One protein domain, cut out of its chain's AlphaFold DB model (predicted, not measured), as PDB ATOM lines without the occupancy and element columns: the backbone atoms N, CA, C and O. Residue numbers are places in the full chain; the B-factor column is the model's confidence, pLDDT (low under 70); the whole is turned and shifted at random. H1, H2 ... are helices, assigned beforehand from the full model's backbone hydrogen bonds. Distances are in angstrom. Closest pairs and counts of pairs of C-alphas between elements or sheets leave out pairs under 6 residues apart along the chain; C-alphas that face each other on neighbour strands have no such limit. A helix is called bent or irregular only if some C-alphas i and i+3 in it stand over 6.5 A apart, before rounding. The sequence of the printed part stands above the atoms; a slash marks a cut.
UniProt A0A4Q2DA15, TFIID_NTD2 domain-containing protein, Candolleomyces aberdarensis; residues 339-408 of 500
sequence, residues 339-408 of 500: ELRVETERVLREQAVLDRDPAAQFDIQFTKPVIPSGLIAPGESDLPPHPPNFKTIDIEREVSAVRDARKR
ATOM      1  N   GLU A 339      37.765 -24.893 -14.995       82.25
ATOM      2  CA  GLU A 339      36.402 -24.767 -15.527       82.25
ATOM      3  C   GLU A 339      35.337 -25.322 -14.567       82.25
ATOM      4  O   GLU A 339      34.393 -24.614 -14.207       82.25
ATOM      5  N   LEU A 340      35.528 -26.556 -14.076       83.25
ATOM      6  CA  LEU A 340      34.648 -27.166 -13.069       83.25
ATOM      7  C   LEU A 340      34.593 -26.317 -11.796       83.25
ATOM      8  O   LEU A 340      33.536 -26.180 -11.180       83.25
ATOM      9  N   ARG A 341      35.725 -25.724 -11.407       84.69
ATOM     10  CA  ARG A 341      35.809 -24.878 -10.218       84.69
ATOM     11  C   ARG A 341      34.989 -23.603 -10.368       84.69
ATOM     12  O   ARG A 341      34.233 -23.272  -9.455       84.69
ATOM     13  N   VAL A 342      35.134 -22.893 -11.488       86.56
ATOM     14  CA  VAL A 342      34.381 -21.658 -11.762       86.56
ATOM     15  C   VAL A 342      32.882 -21.938 -11.754       86.56
ATOM     16  O   VAL A 342      32.125 -21.200 -11.122       86.56
ATOM     17  N   GLU A 343      32.456 -23.031 -12.382       86.44
ATOM     18  CA  GLU A 343      31.040 -23.391 -12.432       86.44
ATOM     19  C   GLU A 343      30.506 -23.842 -11.061       86.44
ATOM     20  O   GLU A 343      29.425 -23.424 -10.642       86.44
ATOM     21  N   THR A 344      31.296 -24.599 -10.294       85.31
ATOM     22  CA  THR A 344      30.970 -24.965  -8.903       85.31
ATOM     23  C   THR A 344      30.826 -23.721  -8.021       85.31
ATOM     24  O   THR A 344      29.879 -23.613  -7.240       85.31
ATOM     25  N   GLU A 345      31.721 -22.738  -8.165       86.38
ATOM     26  CA  GLU A 345      31.643 -21.462  -7.448       86.38
ATOM     27  C   GLU A 345      30.405 -20.650  -7.858       86.38
ATOM     28  O   GLU A 345      29.753 -20.041  -7.003       86.38
ATOM     29  N   ARG A 346      30.047 -20.660  -9.150       87.75
ATOM     30  CA  ARG A 346      28.834 -20.011  -9.667       87.75
ATOM     31  C   ARG A 346      27.583 -20.595  -9.014       87.75
ATOM     32  O   ARG A 346      26.782 -19.830  -8.479       87.75
ATOM     33  N   VAL A 347      27.453 -21.923  -8.995       86.38
ATOM     34  CA  VAL A 347      26.306 -22.625  -8.393       86.38
ATOM     35  C   VAL A 347      26.245 -22.409  -6.879       86.38
ATOM     36  O   VAL A 347      25.170 -22.151  -6.336       86.38
ATOM     37  N   LEU A 348      27.386 -22.441  -6.181       84.38
ATOM     38  CA  LEU A 348      27.440 -22.130  -4.746       84.38
ATOM     39  C   LEU A 348      26.975 -20.697  -4.457       84.38
ATOM     40  O   LEU A 348      26.212 -20.479  -3.516       84.38
ATOM     41  N   ARG A 349      27.398 -19.725  -5.274       82.69
ATOM     42  CA  ARG A 349      27.010 -18.315  -5.130       82.69
ATOM     43  C   ARG A 349      25.528 -18.093  -5.431       82.69
ATOM     44  O   ARG A 349      24.875 -17.355  -4.699       82.69
ATOM     45  N   GLU A 350      24.998 -18.725  -6.475       85.94
ATOM     46  CA  GLU A 350      23.573 -18.671  -6.823       85.94
ATOM     47  C   GLU A 350      22.712 -19.226  -5.681       85.94
ATOM     48  O   GLU A 350      21.785 -18.558  -5.212       85.94
ATOM     49  N   GLN A 351      23.090 -20.388  -5.144       81.06
ATOM     50  CA  GLN A 351      22.394 -20.984  -4.010       81.06
ATOM     51  C   GLN A 351      22.493 -20.123  -2.741       81.06
ATOM     52  O   GLN A 351      21.512 -19.982  -2.017       81.06
ATOM     53  N   ALA A 352      23.648 -19.512  -2.473       81.38
ATOM     54  CA  ALA A 352      23.832 -18.641  -1.313       81.38
ATOM     55  C   ALA A 352      22.883 -17.432  -1.312       81.38
ATOM     56  O   ALA A 352      22.398 -17.019  -0.257       81.38
ATOM     57  N   VAL A 353      22.614 -16.870  -2.496       81.44
ATOM     58  CA  VAL A 353      21.666 -15.759  -2.669       81.44
ATOM     59  C   VAL A 353      20.230 -16.226  -2.433       81.44
ATOM     60  O   VAL A 353      19.467 -15.509  -1.784       81.44
ATOM     61  N   LEU A 354      19.879 -17.427  -2.907       82.94
ATOM     62  CA  LEU A 354      18.564 -18.038  -2.679       82.94
ATOM     63  C   LEU A 354      18.319 -18.343  -1.192       82.94
ATOM     64  O   LEU A 354      17.269 -17.986  -0.661       82.94
ATOM     65  N   ASP A 355      19.304 -18.934  -0.515       77.56
ATOM     66  CA  ASP A 355      19.198 -19.359   0.888       77.56
ATOM     67  C   ASP A 355      19.466 -18.217   1.889       77.56
ATOM     68  O   ASP A 355      19.259 -18.381   3.094       77.56
ATOM     69  N   ARG A 356      19.883 -17.036   1.402       74.94
ATOM     70  CA  ARG A 356      20.156 -15.831   2.208       74.94
ATOM     71  C   ARG A 356      21.190 -16.073   3.326       74.94
ATOM     72  O   ARG A 356      21.115 -15.453   4.388       74.94
ATOM     73  N   ASP A 357      22.158 -16.960   3.083       71.06
ATOM     74  CA  ASP A 357      23.153 -17.395   4.071       71.06
ATOM     75  C   ASP A 357      24.404 -16.484   4.068       71.06
ATOM     76  O   ASP A 357      25.176 -16.495   3.104       71.06
ATOM     77  N   PRO A 358      24.669 -15.709   5.141       65.06
ATOM     78  CA  PRO A 358      25.843 -14.839   5.226       65.06
ATOM     79  C   PRO A 358      27.170 -15.607   5.361       65.06
ATOM     80  O   PRO A 358      28.232 -15.023   5.145       65.06
ATOM     81  N   ALA A 359      27.142 -16.901   5.698       66.00
ATOM     82  CA  ALA A 359      28.342 -17.722   5.863       66.00
ATOM     83  C   ALA A 359      28.811 -18.410   4.565       66.00
ATOM     84  O   ALA A 359      29.896 -18.989   4.546       66.00
ATOM     85  N   ALA A 360      28.071 -18.282   3.461       63.84
ATOM     86  CA  ALA A 360      28.448 -18.859   2.167       63.84
ATOM     87  C   ALA A 360      29.728 -18.255   1.552       63.84
ATOM     88  O   ALA A 360      30.333 -18.836   0.655       63.84
ATOM     89  N   GLN A 361      30.197 -17.103   2.050       63.28
ATOM     90  CA  GLN A 361      31.485 -16.525   1.645       63.28
ATOM     91  C   GLN A 361      32.682 -17.409   2.035       63.28
ATOM     92  O   GLN A 361      33.722 -17.363   1.375       63.28
ATOM     93  N   PHE A 362      32.537 -18.238   3.074       63.84
ATOM     94  CA  PHE A 362      33.566 -19.188   3.499       63.84
ATOM     95  C   PHE A 362      33.573 -20.467   2.648       63.84
ATOM     96  O   PHE A 362      34.589 -21.156   2.619       63.84
ATOM     97  N   ASP A 363      32.507 -20.749   1.889       65.12
ATOM     98  CA  ASP A 363      32.391 -21.955   1.051       65.12
ATOM     99  C   ASP A 363      33.400 -21.932  -0.115       65.12
ATOM    100  O   ASP A 363      33.955 -22.960  -0.499       65.12
ATOM    101  N   ILE A 364      33.747 -20.731  -0.592       65.69
ATOM    102  CA  ILE A 364      34.767 -20.482  -1.627       65.69
ATOM    103  C   ILE A 364      36.178 -20.863  -1.137       65.69
ATOM    104  O   ILE A 364      37.070 -21.154  -1.930       65.69
ATOM    105  N   GLN A 365      36.411 -20.897   0.179       66.94
ATOM    106  CA  GLN A 365      37.699 -21.332   0.733       66.94
ATOM    107  C   GLN A 365      37.873 -22.853   0.656       66.94
ATOM    108  O   GLN A 365      39.002 -23.332   0.666       66.94
ATOM    109  N   PHE A 366      36.784 -23.619   0.540       66.88
ATOM    110  CA  PHE A 366      36.839 -25.079   0.425       66.88
ATOM    111  C   PHE A 366      37.025 -25.561  -1.020       66.88
ATOM    112  O   PHE A 366      37.531 -26.660  -1.217       66.88
ATOM    113  N   THR A 367      36.692 -24.739  -2.025       64.56
ATOM    114  CA  THR A 367      36.974 -25.035  -3.447       64.56
ATOM    115  C   THR A 367      38.446 -24.817  -3.817       64.56
ATOM    116  O   THR A 367      38.899 -25.259  -4.872       64.56
ATOM    117  N   LYS A 368      39.216 -24.151  -2.946       67.81
ATOM    118  CA  LYS A 368      40.673 -24.007  -3.046       67.81
ATOM    119  C   LYS A 368      41.324 -24.724  -1.865       67.81
ATOM    120  O   LYS A 368      41.548 -24.088  -0.835       67.81
ATOM    121  N   PRO A 369      41.636 -26.027  -1.974       62.75
ATOM    122  CA  PRO A 369      42.324 -26.718  -0.897       62.75
ATOM    123  C   PRO A 369      43.652 -26.005  -0.623       62.75
ATOM    124  O   PRO A 369      44.510 -25.892  -1.498       62.75
ATOM    125  N   VAL A 370      43.805 -25.478   0.591       63.88
ATOM    126  CA  VAL A 370      45.067 -24.890   1.043       63.88
ATOM    127  C   VAL A 370      46.086 -26.017   1.056       63.88
ATOM    128  O   VAL A 370      45.957 -26.935   1.860       63.88
ATOM    129  N   ILE A 371      47.067 -25.968   0.152       62.06
ATOM    130  CA  ILE A 371      48.152 -26.948   0.109       62.06
ATOM    131  C   ILE A 371      48.954 -26.780   1.407       62.06
ATOM    132  O   ILE A 371      49.527 -25.706   1.625       62.06
ATOM    133  N   PRO A 372      48.986 -27.790   2.295       66.56
ATOM    134  CA  PRO A 372      49.814 -27.739   3.490       66.56
ATOM    135  C   PRO A 372      51.280 -27.481   3.121       66.56
ATOM    136  O   PRO A 372      51.803 -28.042   2.156       66.56
ATOM    137  N   SER A 373      51.951 -26.624   3.891       59.88
ATOM    138  CA  SER A 373      53.356 -26.270   3.676       59.88
ATOM    139  C   SER A 373      54.234 -27.524   3.629       59.88
ATOM    140  O   SER A 373      54.289 -28.265   4.607       59.88
ATOM    141  N   GLY A 374      54.929 -27.743   2.510       65.44
ATOM    142  CA  GLY A 374      55.800 -28.904   2.300       65.44
ATOM    143  C   GLY A 374      55.265 -29.944   1.312       65.44
ATOM    144  O   GLY A 374      56.048 -30.797   0.903       65.44
ATOM    145  N   LEU A 375      54.002 -29.851   0.879       73.06
ATOM    146  CA  LEU A 375      53.415 -30.723  -0.147       73.06
ATOM    147  C   LEU A 375      53.461 -30.074  -1.541       73.06
ATOM    148  O   LEU A 375      53.308 -28.861  -1.678       73.06
ATOM    149  N   ILE A 376      53.664 -30.888  -2.577       72.00
ATOM    150  CA  ILE A 376      53.642 -30.493  -3.989       72.00
ATOM    151  C   ILE A 376      52.356 -31.064  -4.585       72.00
ATOM    152  O   ILE A 376      52.175 -32.281  -4.640       72.00
ATOM    153  N   ALA A 377      51.430 -30.197  -4.989       70.12
ATOM    154  CA  ALA A 377      50.252 -30.648  -5.723       70.12
ATOM    155  C   ALA A 377      50.676 -31.115  -7.130       70.12
ATOM    156  O   ALA A 377      51.485 -30.425  -7.759       70.12
ATOM    157  N   PRO A 378      50.169 -32.262  -7.616       72.75
ATOM    158  CA  PRO A 378      50.457 -32.725  -8.971       72.75
ATOM    159  C   PRO A 378      49.917 -31.726 -10.001       72.75
ATOM    160  O   PRO A 378      48.851 -31.140  -9.795       72.75
ATOM    161  N   GLY A 379      50.646 -31.523 -11.099       72.00
ATOM    162  CA  GLY A 379      50.151 -30.729 -12.225       72.00
ATOM    163  C   GLY A 379      49.108 -31.500 -13.037       72.00
ATOM    164  O   GLY A 379      49.031 -32.724 -12.957       72.00
ATOM    165  N   GLU A 380      48.332 -30.812 -13.877       68.06
ATOM    166  CA  GLU A 380      47.368 -31.465 -14.783       68.06
ATOM    167  C   GLU A 380      48.034 -32.482 -15.728       68.06
ATOM    168  O   GLU A 380      47.405 -33.461 -16.117       68.06
ATOM    169  N   SER A 381      49.320 -32.295 -16.045       73.06
ATOM    170  CA  SER A 381      50.126 -33.222 -16.848       73.06
ATOM    171  C   SER A 381      50.517 -34.514 -16.127       73.06
ATOM    172  O   SER A 381      50.847 -35.495 -16.791       73.06
ATOM    173  N   ASP A 382      50.521 -34.511 -14.791       74.69
ATOM    174  CA  ASP A 382      50.882 -35.675 -13.972       74.69
ATOM    175  C   ASP A 382      49.667 -36.576 -13.703       74.69
ATOM    176  O   ASP A 382      49.806 -37.702 -13.218       74.69
ATOM    177  N   LEU A 383      48.462 -36.074 -13.995       73.75
ATOM    178  CA  LEU A 383      47.213 -36.795 -13.816       73.75
ATOM    179  C   LEU A 383      46.915 -37.683 -15.037       73.75
ATOM    180  O   LEU A 383      47.272 -37.346 -16.168       73.75
ATOM    181  N   PRO A 384      46.219 -38.817 -14.839       77.19
ATOM    182  CA  PRO A 384      45.665 -39.585 -15.946       77.19
ATOM    183  C   PRO A 384      44.781 -38.704 -16.846       77.19
ATOM    184  O   PRO A 384      44.156 -37.765 -16.345       77.19
ATOM    185  N   PRO A 385      44.672 -39.017 -18.151       76.50
ATOM    186  CA  PRO A 385      43.850 -38.238 -19.070       76.50
ATOM    187  C   PRO A 385      42.400 -38.187 -18.575       76.50
ATOM    188  O   PRO A 385      41.740 -39.222 -18.455       76.50
ATOM    189  N   HIS A 386      41.912 -36.982 -18.278       71.81
ATOM    190  CA  HIS A 386      40.531 -36.753 -17.868       71.81
ATOM    191  C   HIS A 386      39.626 -36.491 -19.087       71.81
ATOM    192  O   HIS A 386      40.113 -36.082 -20.144       71.81
ATOM    193  N   PRO A 387      38.306 -36.735 -18.979       76.06
ATOM    194  CA  PRO A 387      37.356 -36.359 -20.021       76.06
ATOM    195  C   PRO A 387      37.425 -34.849 -20.297       76.06
ATOM    196  O   PRO A 387      37.466 -34.086 -19.338       76.06
ATOM    197  N   PRO A 388      37.386 -34.404 -21.566       70.50
ATOM    198  CA  PRO A 388      37.604 -32.998 -21.916       70.50
ATOM    199  C   PRO A 388      36.542 -32.049 -21.345       70.50
ATOM    200  O   PRO A 388      36.827 -30.875 -21.163       70.50
ATOM    201  N   ASN A 389      35.341 -32.557 -21.042       81.00
ATOM    202  CA  ASN A 389      34.240 -31.775 -20.492       81.00
ATOM    203  C   ASN A 389      33.753 -32.413 -19.186       81.00
ATOM    204  O   ASN A 389      33.576 -33.636 -19.113       81.00
ATOM    205  N   PHE A 390      33.467 -31.582 -18.186       78.62
ATOM    206  CA  PHE A 390      32.786 -32.002 -16.964       78.62
ATOM    207  C   PHE A 390      31.274 -32.120 -17.196       78.62
ATOM    208  O   PHE A 390      30.697 -31.446 -18.053       78.62
ATOM    209  N   LYS A 391      30.608 -32.992 -16.437       84.00
ATOM    210  CA  LYS A 391      29.150 -33.161 -16.492       84.00
ATOM    211  C   LYS A 391      28.479 -32.374 -15.372       84.00
ATOM    212  O   LYS A 391      29.078 -32.118 -14.333       84.00
ATOM    213  N   THR A 392      27.182 -32.095 -15.514       84.12
ATOM    214  CA  THR A 392      26.383 -31.455 -14.451       84.12
ATOM    215  C   THR A 392      26.443 -32.221 -13.127       84.12
ATOM    216  O   THR A 392      26.506 -31.619 -12.062       84.12
ATOM    217  N   ILE A 393      26.516 -33.555 -13.191       83.62
ATOM    218  CA  ILE A 393      26.653 -34.407 -12.002       83.62
ATOM    219  C   ILE A 393      27.985 -34.209 -11.266       83.62
ATOM    220  O   ILE A 393      28.054 -34.429 -10.060       83.62
ATOM    221  N   ASP A 394      29.039 -33.796 -11.970       83.62
ATOM    222  CA  ASP A 394      30.337 -33.520 -11.357       83.62
ATOM    223  C   ASP A 394      30.272 -32.200 -10.581       83.62
ATOM    224  O   ASP A 394      30.729 -32.143  -9.444       83.62
ATOM    225  N   ILE A 395      29.575 -31.191 -11.120       86.44
ATOM    226  CA  ILE A 395      29.289 -29.929 -10.415       86.44
ATOM    227  C   ILE A 395      28.494 -30.211  -9.135       86.44
ATOM    228  O   ILE A 395      28.872 -29.769  -8.053       86.44
ATOM    229  N   GLU A 396      27.403 -30.977  -9.230       85.94
ATOM    230  CA  GLU A 396      26.570 -31.319  -8.068       85.94
ATOM    231  C   GLU A 396      27.360 -32.081  -6.995       85.94
ATOM    232  O   GLU A 396      27.208 -31.816  -5.798       85.94
ATOM    233  N   ARG A 397      28.241 -32.997  -7.420       85.12
ATOM    234  CA  ARG A 397      29.130 -33.748  -6.530       85.12
ATOM    235  C   ARG A 397      30.082 -32.815  -5.790       85.12
ATOM    236  O   ARG A 397      30.143 -32.897  -4.565       85.12
ATOM    237  N   GLU A 398      30.752 -31.907  -6.490       86.38
ATOM    238  CA  GLU A 398      31.681 -30.955  -5.871       86.38
ATOM    239  C   GLU A 398      30.965 -29.976  -4.931       86.38
ATOM    240  O   GLU A 398      31.401 -29.767  -3.796       86.38
ATOM    241  N   VAL A 399      29.800 -29.453  -5.328       87.31
ATOM    242  CA  VAL A 399      28.950 -28.628  -4.451       87.31
ATOM    243  C   VAL A 399      28.581 -29.393  -3.175       87.31
ATOM    244  O   VAL A 399      28.632 -28.836  -2.073       87.31
ATOM    245  N   SER A 400      28.227 -30.677  -3.292       85.00
ATOM    246  CA  SER A 400      27.908 -31.517  -2.134       85.00
ATOM    247  C   SER A 400      29.130 -31.778  -1.244       85.00
ATOM    248  O   SER A 400      29.006 -31.712  -0.019       85.00
ATOM    249  N   ALA A 401      30.311 -31.974  -1.837       85.25
ATOM    250  CA  ALA A 401      31.568 -32.180  -1.125       85.25
ATOM    251  C   ALA A 401      31.996 -30.927  -0.347       85.25
ATOM    252  O   ALA A 401      32.417 -31.034   0.805       85.25
ATOM    253  N   VAL A 402      31.818 -29.732  -0.921       85.31
ATOM    254  CA  VAL A 402      32.050 -28.450  -0.232       85.31
ATOM    255  C   VAL A 402      31.102 -28.288   0.957       85.31
ATOM    256  O   VAL A 402      31.533 -27.930   2.057       85.31
ATOM    257  N   ARG A 403      29.815 -28.610   0.780       83.94
ATOM    258  CA  ARG A 403      28.830 -28.565   1.874       83.94
ATOM    259  C   ARG A 403      29.151 -29.562   2.985       83.94
ATOM    260  O   ARG A 403      28.960 -29.233   4.157       83.94
ATOM    261  N   ASP A 404      29.623 -30.757   2.641       84.12
ATOM    262  CA  ASP A 404      30.079 -31.746   3.620       84.12
ATOM    263  C   ASP A 404      31.341 -31.265   4.352       84.12
ATOM    264  O   ASP A 404      31.387 -31.276   5.580       84.12
ATOM    265  N   ALA A 405      32.323 -30.719   3.627       83.50
ATOM    266  CA  ALA A 405      33.537 -30.150   4.211       83.50
ATOM    267  C   ALA A 405      33.239 -28.997   5.187       83.50
ATOM    268  O   ALA A 405      33.881 -28.908   6.234       83.50
ATOM    269  N   ARG A 406      32.226 -28.169   4.897       81.94
ATOM    270  CA  ARG A 406      31.725 -27.127   5.807       81.94
ATOM    271  C   ARG A 406      31.119 -27.710   7.088       81.94
ATOM    272  O   ARG A 406      31.279 -27.132   8.161       81.94
ATOM    273  N   LYS A 407      30.406 -28.836   6.985       83.19
ATOM    274  CA  LYS A 407      29.766 -29.524   8.122       83.19
ATOM    275  C   LYS A 407      30.717 -30.459   8.873       83.19
ATOM    276  O   LYS A 407      30.369 -30.937   9.953       83.19
ATOM    277  N   ARG A 408      31.907 -30.712   8.326       82.56
ATOM    278  CA  ARG A 408      32.905 -31.608   8.903       82.56
ATOM    279  C   ARG A 408      33.383 -31.089  10.255       82.56
ATOM    280  O   ARG A 408      33.933 -29.996  10.379       82.56
TER     281      ARG A 408
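AT A GLANCE: This is residues 339 to 408 of the 500 residues of the protein "TFIID_NTD2 domain-containing protein" of Candolleomyces aberdarensis (UniProt A0A4Q2DA15). The longest helix, H1, and the short H2 fold back on each other as a helical hairpin, and H3 crosses over one side of this hairpin, packing on H1 at a steep angle. From the end of H2 the chain swings out in a wide loop before it returns to H3, and residues 369 to 388 of this loop stick out from the helices. The printed part has 70 residues with three named helices, in the order H1, H2, H3, and no named strand; the class is all helix. The whole is loose, with a radius of gyration of the C-alphas of 13.8 A, and spans 40 by 31 by 18 A.

IN THESE COORDINATES: H1, residues 339 to 355, runs 24.4 A from C-alpha 339 at (36.402, -24.767, -15.527) to C-alpha 355 at (19.198, -19.359, 0.888). H3, residues 392 to 407, is 22.9 A long and ends with C-alpha 407 at (29.766, -29.524, 8.122). H2, residues 358 to 365, is 14.2 A long. It is irregular, but only just: C-alphas 358 and 361 are 6.9 A apart, and its line is a rough one.

HOW THE PARTS SIT: H1 touches H2 with its residues 345 to 352 alone; the closest C-alphas, those of Ala 352 and Ala 360, are 5.8 A apart. The two run opposite ways at a shallow tilt of 10 degrees and form a helical hairpin over a tight link of 2 residues. H3 touches H1 with its residues 394 to 399 alone, and the closest C-alphas, those of Thr 344 and Ile 395, are 5.5 A apart. H1 and H3 run the same way at a steep tilt of 61 degrees. H3 only just touches H2, with 3 pairs of C-alphas within 8 A, through its residues 402 to 406 alone; the closest C-alphas are those of Asp 363 and Val 402, at 6.6 A. H2 and H3 run opposite ways at a steep tilt of 69.6 degrees, only just short of about perpendicular. The helix packing is mostly crossed, but only just, with 1 of the 3 pairs at a shallow tilt. In H1 and H3 every O i to N i+4 pair is within hydrogen-bond range, while in H2 0 of 4 are, beside 3 of 5 O i to N i+3 pairs.

THE WHOLE: The two C-alphas farthest apart, those of Arg 356 and Asp 382, are 40.0 A apart. The link from H2 to H3, residues 366 to 391, is long. Residues 353 to 358, of which 353 to 355 belong to H1, and residues 369 to 388 stand free; the body without them has 44 residues and spans 29 by 18 by 18 A. The printed part has no cut. The mean pLDDT of the printed part is 76.8, and residues 358 to 374 and residue 380 are under 70.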